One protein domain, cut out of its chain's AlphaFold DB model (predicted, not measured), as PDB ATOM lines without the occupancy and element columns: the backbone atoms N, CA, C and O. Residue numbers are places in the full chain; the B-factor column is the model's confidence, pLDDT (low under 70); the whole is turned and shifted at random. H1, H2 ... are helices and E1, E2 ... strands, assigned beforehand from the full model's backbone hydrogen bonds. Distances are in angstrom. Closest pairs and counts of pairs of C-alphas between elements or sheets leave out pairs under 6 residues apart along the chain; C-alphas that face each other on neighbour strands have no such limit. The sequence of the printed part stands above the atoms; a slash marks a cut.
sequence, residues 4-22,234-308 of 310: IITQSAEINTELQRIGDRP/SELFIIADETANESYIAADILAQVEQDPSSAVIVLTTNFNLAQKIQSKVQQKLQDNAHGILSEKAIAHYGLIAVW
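Overview. This is residues 4 to 22 and 234 to 308 of the 310 residues of the protein "Histidinol dehydrogenase" of Crocosphaera watsonii WH 0402 (UniProt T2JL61). A small parallel sheet of three strands is sandwiched between helices in three layers: H2 and H3 cover one face, and H1 lies over the other. H4 packs where E2 begins and leads directly into E3. The 94 printed residues include, in order, H1 E1 H2 E2 H3 H4 E3; the all-parallel sheet runs E1 E2 E3, and the class is mixed. The whole is compact, with a radius of gyration of the C-alphas of 12.4 A, and flat, spanning 34 by 33 by 16 A.

Arrangement. H1, residues 8 to 19, is over E2, residues 264 to 269, and E3, residues 303 to 307, at a height over the sheet of 9.9 A; the closest C-alphas of H1 and E3 are Ile 11 and Ala 306, 6.3 A. E1, residues 235 to 240, and E2 are parallel, with N 238 and O 266 2.8 A apart, within hydrogen-bond range. E2 and E3 are parallel, with N 306 and O 267 at 2.7 A. H2, residues 246 to 257, and H3, residues 272 to 287, lie on the face opposite H1 and touch at a steep tilt of 53 degrees, the closest C-alphas being Glu 246 and Ile 278, 5.0 A. H4, residues 292 to 302, only grazes the sheet. E1, H2, E2 and E2, H3 H4, E3 are strand-helix-strand units, parallel neighbour strands joined through helices, with right-handed crossovers. Every O i to N i+4 pair is within range in H1, H2 and H4, and 11 of 12 in H3.

Along the chain. C-alpha 8 opens H1 at (7.210, -5.953, -19.730); C-alpha 307 ends E3 at (10.088, 1.761, -17.574). H3 is 23.4 A long, H2 16.6 A.

Size, cuts and confidence. Residues 23 to 233 are not printed; C-alphas 22 and 234 are 13.7 A apart. No link printed whole is long. Residues 22 and 290 to 291 have pLDDT under 70.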
ATOM      1  N   ILE A   4      18.108   0.548 -20.038       96.94
ATOM      2  CA  ILE A   4      16.697   0.954 -19.968       96.94
ATOM      3  C   ILE A   4      15.875  -0.087 -20.724       96.94
ATOM      4  O   ILE A   4      16.133  -0.311 -21.905       96.94
ATOM      5  N   ILE A   5      14.898  -0.698 -20.060       96.88
ATOM      6  CA  ILE A   5      13.993  -1.686 -20.655       96.88
ATOM      7  C   ILE A   5      12.558  -1.188 -20.506       96.88
ATOM      8  O   ILE A   5      12.154  -0.777 -19.421       96.88
ATOM      9  N   THR A   6      11.792  -1.216 -21.597       96.12
ATOM     10  CA  THR A   6      10.403  -0.723 -21.647       96.12
ATOM     11  C   THR A   6       9.376  -1.835 -21.874       96.12
ATOM     12  O   THR A   6       8.191  -1.643 -21.622       96.12
ATOM     13  N   GLN A   7       9.805  -3.003 -22.363       94.62
ATOM     14  CA  GLN A   7       8.913  -4.122 -22.659       94.62
ATOM     15  C   GLN A   7       8.740  -5.012 -21.428       94.62
ATOM     16  O   GLN A   7       9.711  -5.577 -20.930       94.62
ATOM     17  N   SER A   8       7.502  -5.210 -20.968       90.94
ATOM     18  CA  SER A   8       7.210  -5.953 -19.730       90.94
ATOM     19  C   SER A   8       7.752  -7.387 -19.728       90.94
ATOM     20  O   SER A   8       8.215  -7.866 -18.696       90.94
ATOM     21  N   ALA A   9       7.737  -8.070 -20.878       92.88
ATOM     22  CA  ALA A   9       8.305  -9.412 -21.003       92.88
ATOM     23  C   ALA A   9       9.823  -9.414 -20.748       92.88
ATOM     24  O   ALA A   9      10.315 -10.237 -19.981       92.88
ATOM     25  N   GLU A  10      10.542  -8.451 -21.329       94.44
ATOM     26  CA  GLU A  10      11.989  -8.308 -21.165       94.44
ATOM     27  C   GLU A  10      12.354  -7.851 -19.742       94.44
ATOM     28  O   GLU A  10      13.300  -8.378 -19.161       94.44
ATOM     29  N   ILE A  11      11.559  -6.954 -19.138       94.25
ATOM     30  CA  ILE A  11      11.708  -6.558 -17.725       94.25
ATOM     31  C   ILE A  11      11.629  -7.795 -16.827       94.25
ATOM     32  O   ILE A  11      12.509  -8.004 -15.997       94.25
ATOM     33  N   ASN A  12      10.611  -8.641 -17.008       93.00
ATOM     34  CA  ASN A  12      10.440  -9.843 -16.194       93.00
ATOM     35  C   ASN A  12      11.601 -10.830 -16.366       93.00
ATOM     36  O   ASN A  12      12.106 -11.349 -15.373       93.00
ATOM     37  N   THR A  13      12.053 -11.067 -17.602       94.06
ATOM     38  CA  THR A  13      13.212 -11.930 -17.870       94.06
ATOM     39  C   THR A  13      14.482 -11.390 -17.217       94.06
ATOM     40  O   THR A  13      15.239 -12.149 -16.614       94.06
ATOM     41  N   GLU A  14      14.713 -10.082 -17.293       93.19
ATOM     42  CA  GLU A  14      15.908  -9.471 -16.718       93.19
ATOM     43  C   GLU A  14      15.870  -9.459 -15.185       93.19
ATOM     44  O   GLU A  14      16.883  -9.750 -14.550       93.19
ATOM     45  N   LEU A  15      14.706  -9.205 -14.579       92.25
ATOM     46  CA  LEU A  15      14.514  -9.318 -13.131       92.25
ATOM     47  C   LEU A  15      14.740 -10.754 -12.643       92.25
ATOM     48  O   LEU A  15      15.422 -10.943 -11.639       92.25
ATOM     49  N   GLN A  16      14.240 -11.761 -13.368       90.88
ATOM     50  CA  GLN A  16      14.522 -13.169 -13.067       90.88
ATOM     51  C   GLN A  16      16.022 -13.462 -13.144       90.88
ATOM     52  O   GLN A  16      16.587 -14.004 -12.203       90.88
ATOM     53  N   ARG A  17      16.706 -13.016 -14.205       90.25
ATOM     54  CA  ARG A  17      18.157 -13.198 -14.355       90.25
ATOM     55  C   ARG A  17      18.961 -12.536 -13.226       90.25
ATOM     56  O   ARG A  17      19.965 -13.095 -12.790       90.25
ATOM     57  N   ILE A  18      18.558 -11.344 -12.776       89.31
ATOM     58  CA  ILE A  18      19.197 -10.637 -11.651       89.31
ATOM     59  C   ILE A  18      18.920 -11.355 -10.322       89.31
ATOM     60  O   ILE A  18      19.824 -11.437  -9.487       89.31
ATOM     61  N   GLY A  19      17.705 -11.878 -10.134       84.94
ATOM     62  CA  GLY A  19      17.314 -12.653  -8.954       84.94
ATOM     63  C   GLY A  19      18.002 -14.018  -8.869       84.94
ATOM     64  O   GLY A  19      18.403 -14.433  -7.788       84.94
ATOM     65  N   ASP A  20      18.231 -14.673 -10.007       80.56
ATOM     66  CA  ASP A  20      18.853 -16.001 -10.101       80.56
ATOM     67  C   ASP A  20      20.393 -15.955 -10.162       80.56
ATOM     68  O   ASP A  20      21.032 -16.954 -10.508       80.56
ATOM     69  N   ARG A  21      21.015 -14.801  -9.868       76.88
ATOM     70  CA  ARG A  21      22.464 -14.592 -10.038       76.88
ATOM     71  C   ARG A  21      23.281 -15.679  -9.306       76.88
ATOM     72  O   ARG A  21      23.224 -15.766  -8.080       76.88
ATOM     73  N   PRO A  22      24.031 -16.537 -10.030       63.34
ATOM     74  CA  PRO A  22      24.619 -17.727  -9.431       63.34
ATOM     75  C   PRO A  22      26.024 -17.481  -8.866       63.34
ATOM     76  O   PRO A  22      26.870 -16.878  -9.520       63.34
ATOM     77  N   SER A 234      24.372  -7.439  -2.260       81.25
ATOM     78  CA  SER A 234      23.561  -6.284  -1.888       81.25
ATOM     79  C   SER A 234      22.659  -5.802  -3.036       81.25
ATOM     80  O   SER A 234      22.975  -5.984  -4.214       81.25
ATOM     81  N   GLU A 235      21.520  -5.196  -2.701       89.50
ATOM     82  CA  GLU A 235      20.518  -4.761  -3.679       89.50
ATOM     83  C   GLU A 235      19.962  -3.383  -3.328       89.50
ATOM     84  O   GLU A 235      19.727  -3.079  -2.157       89.50
ATOM     85  N   LEU A 236      19.688  -2.579  -4.355       93.69
ATOM     86  CA  LEU A 236      18.949  -1.325  -4.244       93.69
ATOM     87  C   LEU A 236      17.826  -1.297  -5.281       93.69
ATOM     88  O   LEU A 236      18.076  -1.385  -6.484       93.69
ATOM     89  N   PHE A 237      16.590  -1.134  -4.810       95.94
ATOM     90  CA  PHE A 237      15.402  -0.995  -5.648       95.94
ATOM     91  C   PHE A 237      14.768   0.381  -5.423       95.94
ATOM     92  O   PHE A 237      14.290   0.681  -4.331       95.94
ATOM     93  N   ILE A 238      14.769   1.220  -6.454       97.44
ATOM     94  CA  ILE A 238      14.247   2.588  -6.424       97.44
ATOM     95  C   ILE A 238      12.945   2.623  -7.217       97.44
ATOM     96  O   ILE A 238      12.925   2.251  -8.384       97.44
ATOM     97  N   ILE A 239      11.870   3.125  -6.613       97.12
ATOM     98  CA  ILE A 239      10.637   3.476  -7.329       97.12
ATOM     99  C   ILE A 239      10.621   4.992  -7.478       97.12
ATOM    100  O   ILE A 239      10.692   5.704  -6.477       97.12
ATOM    101  N   ALA A 240      10.554   5.480  -8.712       96.94
ATOM    102  CA  ALA A 240      10.638   6.901  -9.018       96.94
ATOM    103  C   ALA A 240       9.523   7.331  -9.978       96.94
ATOM    104  O   ALA A 240       9.418   6.821 -11.097       96.94
ATOM    105  N   ASP A 241       8.715   8.296  -9.549       95.56
ATOM    106  CA  ASP A 241       7.794   9.022 -10.423       95.56
ATOM    107  C   ASP A 241       8.508  10.186 -11.132       95.56
ATOM    108  O   ASP A 241       9.683  10.462 -10.891       95.56
ATOM    109  N   GLU A 242       7.800  10.885 -12.014       94.81
ATOM    110  CA  GLU A 242       8.318  12.005 -12.799       94.81
ATOM    111  C   GLU A 242       8.836  13.205 -11.991       94.81
ATOM    112  O   GLU A 242       9.516  14.061 -12.561       94.81
ATOM    113  N   THR A 243       8.517  13.292 -10.697       96.31
ATOM    114  CA  THR A 243       8.948  14.387  -9.815       96.31
ATOM    115  C   THR A 243      10.296  14.109  -9.155       96.31
ATOM    116  O   THR A 243      10.907  15.018  -8.585       96.31
ATOM    117  N   ALA A 244      10.782  12.868  -9.244       97.31
ATOM    118  CA  ALA A 244      12.021  12.459  -8.614       97.31
ATOM    119  C   ALA A 244      13.245  13.157  -9.229       97.31
ATOM    120  O   ALA A 244      13.352  13.365 -10.438       97.31
ATOM    121  N   ASN A 245      14.211  13.484  -8.372       97.44
ATOM    122  CA  ASN A 245      15.450  14.130  -8.785       97.44
ATOM    123  C   ASN A 245      16.450  13.092  -9.314       97.44
ATOM    124  O   ASN A 245      16.979  12.274  -8.555       97.44
ATOM    125  N   GLU A 246      16.779  13.164 -10.604       96.94
ATOM    126  CA  GLU A 246      17.693  12.228 -11.261       96.94
ATOM    127  C   GLU A 246      19.102  12.219 -10.651       96.94
ATOM    128  O   GLU A 246      19.797  11.204 -10.699       96.94
ATOM    129  N   SER A 247      19.540  13.338 -10.062       95.94
ATOM    130  CA  SER A 247      20.878  13.459  -9.481       95.94
ATOM    131  C   SER A 247      20.983  12.753  -8.131       95.94
ATOM    132  O   SER A 247      22.075  12.288  -7.792       95.94
ATOM    133  N   TYR A 248      19.876  12.663  -7.385       97.06
ATOM    134  CA  TYR A 248      19.795  11.903  -6.135       97.06
ATOM    135  C   TYR A 248      19.721  10.409  -6.424       97.06
ATOM    136  O   TYR A 248      20.552   9.668  -5.919       97.06
ATOM    137  N   ILE A 249      18.864   9.994  -7.361       97.56
ATOM    138  CA  ILE A 249      18.794   8.593  -7.805       97.56
ATOM    139  C   ILE A 249      20.160   8.106  -8.303       97.56
ATOM    140  O   ILE A 249      20.623   7.037  -7.919       97.56
ATOM    141  N   ALA A 250      20.847   8.902  -9.128       95.25
ATOM    142  CA  ALA A 250      22.185   8.550  -9.593       95.25
ATOM    143  C   ALA A 250      23.216   8.485  -8.451       95.25
ATOM    144  O   ALA A 250      24.156   7.700  -8.538       95.25
ATOM    145  N   ALA A 251      23.073   9.304  -7.402       93.69
ATOM    146  CA  ALA A 251      23.936   9.227  -6.224       93.69
ATOM    147  C   ALA A 251      23.688   7.938  -5.429       93.69
ATOM    148  O   ALA A 251      24.654   7.259  -5.102       93.69
ATOM    149  N   ASP A 252      22.424   7.571  -5.200       95.00
ATOM    150  CA  ASP A 252      22.054   6.348  -4.479       95.00
ATOM    151  C   ASP A 252      22.528   5.092  -5.224       95.00
ATOM    152  O   ASP A 252      23.107   4.190  -4.621       95.00
ATOM    153  N   ILE A 253      22.372   5.063  -6.555       94.50
ATOM    154  CA  ILE A 253      22.896   3.980  -7.402       94.50
ATOM    155  C   ILE A 253      24.405   3.820  -7.203       94.50
ATOM    156  O   ILE A 253      24.876   2.702  -7.009       94.50
ATOM    157  N   LEU A 254      25.166   4.917  -7.249       91.56
ATOM    158  CA  LEU A 254      26.623   4.869  -7.109       91.56
ATOM    159  C   LEU A 254      27.067   4.462  -5.709       91.56
ATOM    160  O   LEU A 254      27.950   3.618  -5.596       91.56
ATOM    161  N   ALA A 255      26.407   4.989  -4.677       88.81
ATOM    162  CA  ALA A 255      26.655   4.617  -3.289       88.81
ATOM    163  C   ALA A 255      26.415   3.118  -3.032       88.81
ATOM    164  O   ALA A 255      27.035   2.539  -2.142       88.81
ATOM    165  N   GLN A 256      25.532   2.479  -3.808       89.12
ATOM    166  CA  GLN A 256      25.330   1.033  -3.756       89.12
ATOM    167  C   GLN A 256      26.445   0.270  -4.480       89.12
ATOM    168  O   GLN A 256      27.049  -0.637  -3.913       89.12
ATOM    169  N   VAL A 257      26.715   0.610  -5.744       88.00
ATOM    170  CA  VAL A 257      27.603  -0.204  -6.595       88.00
ATOM    171  C   VAL A 257      29.085  -0.054  -6.272       88.00
ATOM    172  O   VAL A 257      29.870  -0.928  -6.636       88.00
ATOM    173  N   GLU A 258      29.482   1.010  -5.570       84.44
ATOM    174  CA  GLU A 258      30.861   1.178  -5.101       84.44
ATOM    175  C   GLU A 258      31.239   0.182  -3.993       84.44
ATOM    176  O   GLU A 258      32.423  -0.064  -3.765       84.44
ATOM    177  N   GLN A 259      30.250  -0.415  -3.317       76.62
ATOM    178  CA  GLN A 259      30.487  -1.301  -2.176       76.62
ATOM    179  C   GLN A 259      30.852  -2.726  -2.590       76.62
ATOM    180  O   GLN A 259      31.633  -3.380  -1.899       76.62
ATOM    181  N   ASP A 260      30.262  -3.225  -3.680       76.31
ATOM    182  CA  ASP A 260      30.412  -4.613  -4.115       76.31
ATOM    183  C   ASP A 260      30.112  -4.749  -5.625       76.31
ATOM    184  O   ASP A 260      29.020  -4.375  -6.066       76.31
ATOM    185  N   PRO A 261      31.033  -5.316  -6.433       78.56
ATOM    186  CA  PRO A 261      30.838  -5.518  -7.873       78.56
ATOM    187  C   PRO A 261      29.711  -6.504  -8.239       78.56
ATOM    188  O   PRO A 261      29.386  -6.640  -9.420       78.56
ATOM    189  N   SER A 262      29.144  -7.221  -7.268       79.88
ATOM    190  CA  SER A 262      27.983  -8.100  -7.435       79.88
ATOM    191  C   SER A 262      26.646  -7.435  -7.079       79.88
ATOM    192  O   SER A 262      25.597  -8.069  -7.200       79.88
ATOM    193  N   SER A 263      26.666  -6.156  -6.679       86.94
ATOM    194  CA  SER A 263      25.465  -5.418  -6.281       86.94
ATOM    195  C   SER A 263      24.483  -5.242  -7.432       86.94
ATOM    196  O   SER A 263      24.874  -4.849  -8.534       86.94
ATOM    197  N   ALA A 264      23.196  -5.447  -7.153       91.19
ATOM    198  CA  ALA A 264      22.120  -5.137  -8.087       91.19
ATOM    199  C   ALA A 264      21.525  -3.752  -7.809       91.19
ATOM    200  O   ALA A 264      21.262  -3.393  -6.662       91.19
ATOM    201  N   VAL A 265      21.277  -2.985  -8.872       95.06
ATOM    202  CA  VAL A 265      20.615  -1.675  -8.797       95.06
ATOM    203  C   VAL A 265      19.484  -1.621  -9.809       95.06
ATOM    204  O   VAL A 265      19.699  -1.761 -11.012       95.06
ATOM    205  N   ILE A 266      18.263  -1.433  -9.322       96.81
ATOM    206  CA  ILE A 266      17.055  -1.456 -10.139       96.81
ATOM    207  C   ILE A 266      16.281  -0.167  -9.891       96.81
ATOM    208  O   ILE A 266      15.984   0.175  -8.751       96.81
ATOM    209  N   VAL A 267      15.931   0.538 -10.960       97.88
ATOM    210  CA  VAL A 267      15.017   1.679 -10.921       97.88
ATOM    211  C   VAL A 267      13.742   1.307 -11.659       97.88
ATOM    212  O   VAL A 267      13.797   0.946 -12.828       97.88
ATOM    213  N   LEU A 268      12.597   1.432 -11.002       97.25
ATOM    214  CA  LEU A 268      11.278   1.316 -11.602       97.25
ATOM    215  C   LEU A 268      10.676   2.714 -11.760       97.25
ATOM    216  O   LEU A 268      10.555   3.457 -10.788       97.25
ATOM    217  N   THR A 269      10.273   3.068 -12.976       97.06
ATOM    218  CA  THR A 269       9.591   4.336 -13.259       97.06
ATOM    219  C   THR A 269       8.525   4.154 -14.329       97.06
ATOM    220  O   THR A 269       8.607   3.236 -15.133       97.06
ATOM    221  N   THR A 270       7.528   5.031 -14.375       96.00
ATOM    222  CA  THR A 270       6.575   5.129 -15.494       96.00
ATOM    223  C   THR A 270       7.003   6.176 -16.528       96.00
ATOM    224  O   THR A 270       6.380   6.310 -17.580       96.00
ATOM    225  N   ASN A 271       8.080   6.925 -16.261       96.44
ATOM    226  CA  ASN A 271       8.505   8.055 -17.075       96.44
ATOM    227  C   ASN A 271       9.805   7.756 -17.840       96.44
ATOM    228  O   ASN A 271      10.902   7.737 -17.281       96.44
ATOM    229  N   PHE A 272       9.692   7.597 -19.161       96.38
ATOM    230  CA  PHE A 272      10.843   7.333 -20.028       96.38
ATOM    231  C   PHE A 272      11.871   8.480 -20.047       96.38
ATOM    232  O   PHE A 272      13.077   8.232 -20.062       96.38
ATOM    233  N   ASN A 273      11.424   9.738 -19.987       96.81
ATOM    234  CA  ASN A 273      12.335  10.886 -19.962       96.81
ATOM    235  C   ASN A 273      13.175  10.900 -18.678       96.81
ATOM    236  O   ASN A 273      14.364  11.218 -18.719       96.81
ATOM    237  N   LEU A 274      12.581  10.535 -17.538       97.38
ATOM    238  CA  LEU A 274      13.314  10.384 -16.285       97.38
ATOM    239  C   LEU A 274      14.348   9.255 -16.383       97.38
ATOM    240  O   LEU A 274      15.499   9.459 -16.002       97.38
ATOM    241  N   ALA A 275      13.982   8.108 -16.962       97.38
ATOM    242  CA  ALA A 275      14.909   6.997 -17.179       97.38
ATOM    243  C   ALA A 275      16.160   7.423 -17.972       97.38
ATOM    244  O   ALA A 275      17.285   7.126 -17.564       97.38
ATOM    245  N   GLN A 276      15.986   8.185 -19.057       97.62
ATOM    246  CA  GLN A 276      17.106   8.701 -19.857       97.62
ATOM    247  C   GLN A 276      17.990   9.685 -19.080       97.62
ATOM    248  O   GLN A 276      19.221   9.646 -19.192       97.62
ATOM    249  N   LYS A 277      17.378  10.557 -18.270       97.56
ATOM    250  CA  LYS A 277      18.107  11.492 -17.404       97.56
ATOM    251  C   LYS A 277      18.934  10.754 -16.352       97.56
ATOM    252  O   LYS A 277      20.109  11.074 -16.189       97.56
ATOM    253  N   ILE A 278      18.359   9.744 -15.694       97.56
ATOM    254  CA  ILE A 278      19.062   8.909 -14.707       97.56
ATOM    255  C   ILE A 278      20.244   8.196 -15.364       97.56
ATOM    256  O   ILE A 278      21.365   8.316 -14.876       97.56
ATOM    257  N   GLN A 279      20.025   7.509 -16.491       96.69
ATOM    258  CA  GLN A 279      21.085   6.801 -17.217       96.69
ATOM    259  C   GLN A 279      22.254   7.739 -17.556       96.69
ATOM    260  O   GLN A 279      23.413   7.411 -17.293       96.69
ATOM    261  N   SER A 280      21.940   8.932 -18.067       95.56
ATOM    262  CA  SER A 280      22.931   9.950 -18.428       95.56
ATOM    263  C   SER A 280      23.692  10.472 -17.203       95.56
ATOM    264  O   SER A 280      24.911  10.631 -17.254       95.56
ATOM    265  N   LYS A 281      23.005  10.706 -16.075       95.31
ATOM    266  CA  LYS A 281      23.636  11.155 -14.822       95.31
ATOM    267  C   LYS A 281      24.532  10.100 -14.194       95.31
ATOM    268  O   LYS A 281      25.612  10.446 -13.721       95.31
ATOM    269  N   VAL A 282      24.119   8.835 -14.216       94.50
ATOM    270  CA  VAL A 282      24.955   7.715 -13.768       94.50
ATOM    271  C   VAL A 282      26.217   7.637 -14.625       94.50
ATOM    272  O   VAL A 282      27.313   7.586 -14.078       94.50
ATOM    273  N   GLN A 283      26.088   7.712 -15.953       91.44
ATOM    274  CA  GLN A 283      27.244   7.687 -16.851       91.44
ATOM    275  C   GLN A 283      28.199   8.862 -16.614       91.44
ATOM    276  O   GLN A 283      29.406   8.650 -16.566       91.44
ATOM    277  N   GLN A 284      27.670  10.075 -16.428       90.75
ATOM    278  CA  GLN A 284      28.475  11.255 -16.106       90.75
ATOM    279  C   GLN A 284      29.271  11.038 -14.814       90.75
ATOM    280  O   GLN A 284      30.482  11.207 -14.795       90.75
ATOM    281  N   LYS A 285      28.598  10.628 -13.736       88.38
ATOM    282  CA  LYS A 285      29.238  10.464 -12.428       88.38
ATOM    283  C   LYS A 285      30.211   9.280 -12.360       88.38
ATOM    284  O   LYS A 285      31.123   9.314 -11.543       88.38
ATOM    285  N   LEU A 286      30.042   8.249 -13.193       86.31
ATOM    286  CA  LEU A 286      31.000   7.139 -13.284       86.31
ATOM    287  C   LEU A 286      32.365   7.585 -13.816       86.31
ATOM    288  O   LEU A 286      33.373   7.057 -13.361       86.31
ATOM    289  N   GLN A 287      32.406   8.566 -14.727       83.19
ATOM    290  CA  GLN A 287      33.667   9.094 -15.269       83.19
ATOM    291  C   GLN A 287      34.534   9.754 -14.190       83.19
ATOM    292  O   GLN A 287      35.758   9.709 -14.278       83.19
ATOM    293  N   ASP A 288      33.898  10.302 -13.154       75.69
ATOM    294  CA  ASP A 288      34.553  11.001 -12.049       75.69
ATOM    295  C   ASP A 288      34.760  10.099 -10.809       75.69
ATOM    296  O   ASP A 288      35.197  10.575  -9.759       75.69
ATOM    297  N   ASN A 289      34.430   8.801 -10.886       72.44
ATOM    298  CA  ASN A 289      34.437   7.902  -9.730       72.44
ATOM    299  C   ASN A 289      35.793   7.193  -9.539       72.44
ATOM    300  O   ASN A 289      36.240   6.425 -10.392       72.44
ATOM    301  N   ALA A 290      36.402   7.362  -8.359       65.50
ATOM    302  CA  ALA A 290      37.629   6.672  -7.944       65.50
ATOM    303  C   ALA A 290      37.511   5.128  -7.950       65.50
ATOM    304  O   ALA A 290      38.512   4.432  -8.107       65.50
ATOM    305  N   HIS A 291      36.291   4.591  -7.831       66.69
ATOM    306  CA  HIS A 291      35.963   3.160  -7.869       66.69
ATOM    307  C   HIS A 291      35.299   2.730  -9.192       66.69
ATOM    308  O   HIS A 291      34.514   1.774  -9.217       66.69
ATOM    309  N   GLY A 292      35.604   3.429 -10.294       74.88
ATOM    310  CA  GLY A 292      34.957   3.257 -11.600       74.88
ATOM    311  C   GLY A 292      34.848   1.801 -12.064       74.88
ATOM    312  O   GLY A 292      33.752   1.354 -12.375       74.88
ATOM    313  N   ILE A 293      35.930   1.015 -11.996       79.31
ATOM    314  CA  ILE A 293      35.954  -0.367 -12.523       79.31
ATOM    315  C   ILE A 293      34.950  -1.295 -11.811       79.31
ATOM    316  O   ILE A 293      34.247  -2.069 -12.465       79.31
ATOM    317  N   LEU A 294      34.870  -1.242 -10.476       78.31
ATOM    318  CA  LEU A 294      33.950  -2.095  -9.704       78.31
ATOM    319  C   LEU A 294      32.496  -1.680  -9.940       78.31
ATOM    320  O   LEU A 294      31.647  -2.526 -10.229       78.31
ATOM    321  N   SER A 295      32.250  -0.370  -9.896       85.44
ATOM    322  CA  SER A 295      30.932   0.227 -10.111       85.44
ATOM    323  C   SER A 295      30.407  -0.067 -11.519       85.44
ATOM    324  O   SER A 295      29.251  -0.443 -11.701       85.44
ATOM    325  N   GLU A 296      31.269   0.044 -12.532       87.75
ATOM    326  CA  GLU A 296      30.948  -0.275 -13.922       87.75
ATOM    327  C   GLU A 296      30.588  -1.747 -14.104       87.75
ATOM    328  O   GLU A 296      29.628  -2.048 -14.819       87.75
ATOM    329  N   LYS A 297      31.316  -2.658 -13.445       86.94
ATOM    330  CA  LYS A 297      31.044  -4.099 -13.496       86.94
ATOM    331  C   LYS A 297      29.679  -4.433 -12.888       86.94
ATOM    332  O   LYS A 297      28.889  -5.113 -13.545       86.94
ATOM    333  N   ALA A 298      29.377  -3.910 -11.698       88.50
ATOM    334  CA  ALA A 298      28.071  -4.085 -11.057       88.50
ATOM    335  C   ALA A 298      26.936  -3.548 -11.939       88.50
ATOM    336  O   ALA A 298      25.987  -4.268 -12.245       88.50
ATOM    337  N   ILE A 299      27.066  -2.318 -12.445       91.88
ATOM    338  CA  ILE A 299      26.054  -1.698 -13.312       91.88
ATOM    339  C   ILE A 299      25.883  -2.472 -14.622       91.88
ATOM    340  O   ILE A 299      24.764  -2.629 -15.107       91.88
ATOM    341  N   ALA A 300      26.972  -2.947 -15.230       90.00
ATOM    342  CA  ALA A 300      26.900  -3.715 -16.467       90.00
ATOM    343  C   ALA A 300      26.169  -5.050 -16.269       90.00
ATOM    344  O   ALA A 300      25.338  -5.419 -17.102       90.00
ATOM    345  N   HIS A 301      26.453  -5.753 -15.172       88.88
ATOM    346  CA  HIS A 301      25.900  -7.080 -14.922       88.88
ATOM    347  C   HIS A 301      24.521  -7.066 -14.268       88.88
ATOM    348  O   HIS A 301      23.726  -7.954 -14.565       88.88
ATOM    349  N   TYR A 302      24.216  -6.092 -13.412       92.25
ATOM    350  CA  TYR A 302      23.034  -6.114 -12.541       92.25
ATOM    351  C   TYR A 302      22.325  -4.754 -12.417       92.25
ATOM    352  O   TYR A 302      21.472  -4.581 -11.548       92.25
ATOM    353  N   GLY A 303      22.660  -3.786 -13.277       94.94
ATOM    354  CA  GLY A 303      21.976  -2.497 -13.353       94.94
ATOM    355  C   GLY A 303      20.803  -2.497 -14.337       94.94
ATOM    356  O   GLY A 303      20.983  -2.814 -15.516       94.94
ATOM    357  N   LEU A 304      19.630  -2.050 -13.881       97.00
ATOM    358  CA  LEU A 304      18.404  -1.959 -14.678       97.00
ATOM    359  C   LEU A 304      17.606  -0.679 -14.375       97.00
ATOM    360  O   LEU A 304      17.376  -0.339 -13.221       97.00
ATOM    361  N   ILE A 305      17.113  -0.006 -15.413       97.81
ATOM    362  CA  ILE A 305      15.993   0.937 -15.334       97.81
ATOM    363  C   ILE A 305      14.813   0.315 -16.088       97.81
ATOM    364  O   ILE A 305      14.822   0.225 -17.315       97.81
ATOM    365  N   ALA A 306      13.804  -0.125 -15.351       97.31
ATOM    366  CA  ALA A 306      12.549  -0.637 -15.875       97.31
ATOM    367  C   ALA A 306      11.553   0.520 -16.036       97.31
ATOM    368  O   ALA A 306      11.153   1.149 -15.054       97.31
ATOM    369  N   VAL A 307      11.149   0.797 -17.276       96.75
ATOM    370  CA  VAL A 307      10.088   1.761 -17.574       96.75
ATOM    371  C   VAL A 307       8.787   0.997 -17.744       96.75
ATOM    372  O   VAL A 307       8.561   0.354 -18.768       96.75
ATOM    373  N   TRP A 308       7.949   1.043 -16.720       88.88
ATOM    374  CA  TRP A 308       6.667   0.365 -16.709       88.88
ATOM    375  C   TRP A 308       5.604   1.215 -17.401       88.88
ATOM    376  O   TRP A 308       5.292   2.317 -16.949       88.88
TER     377      TRP A 308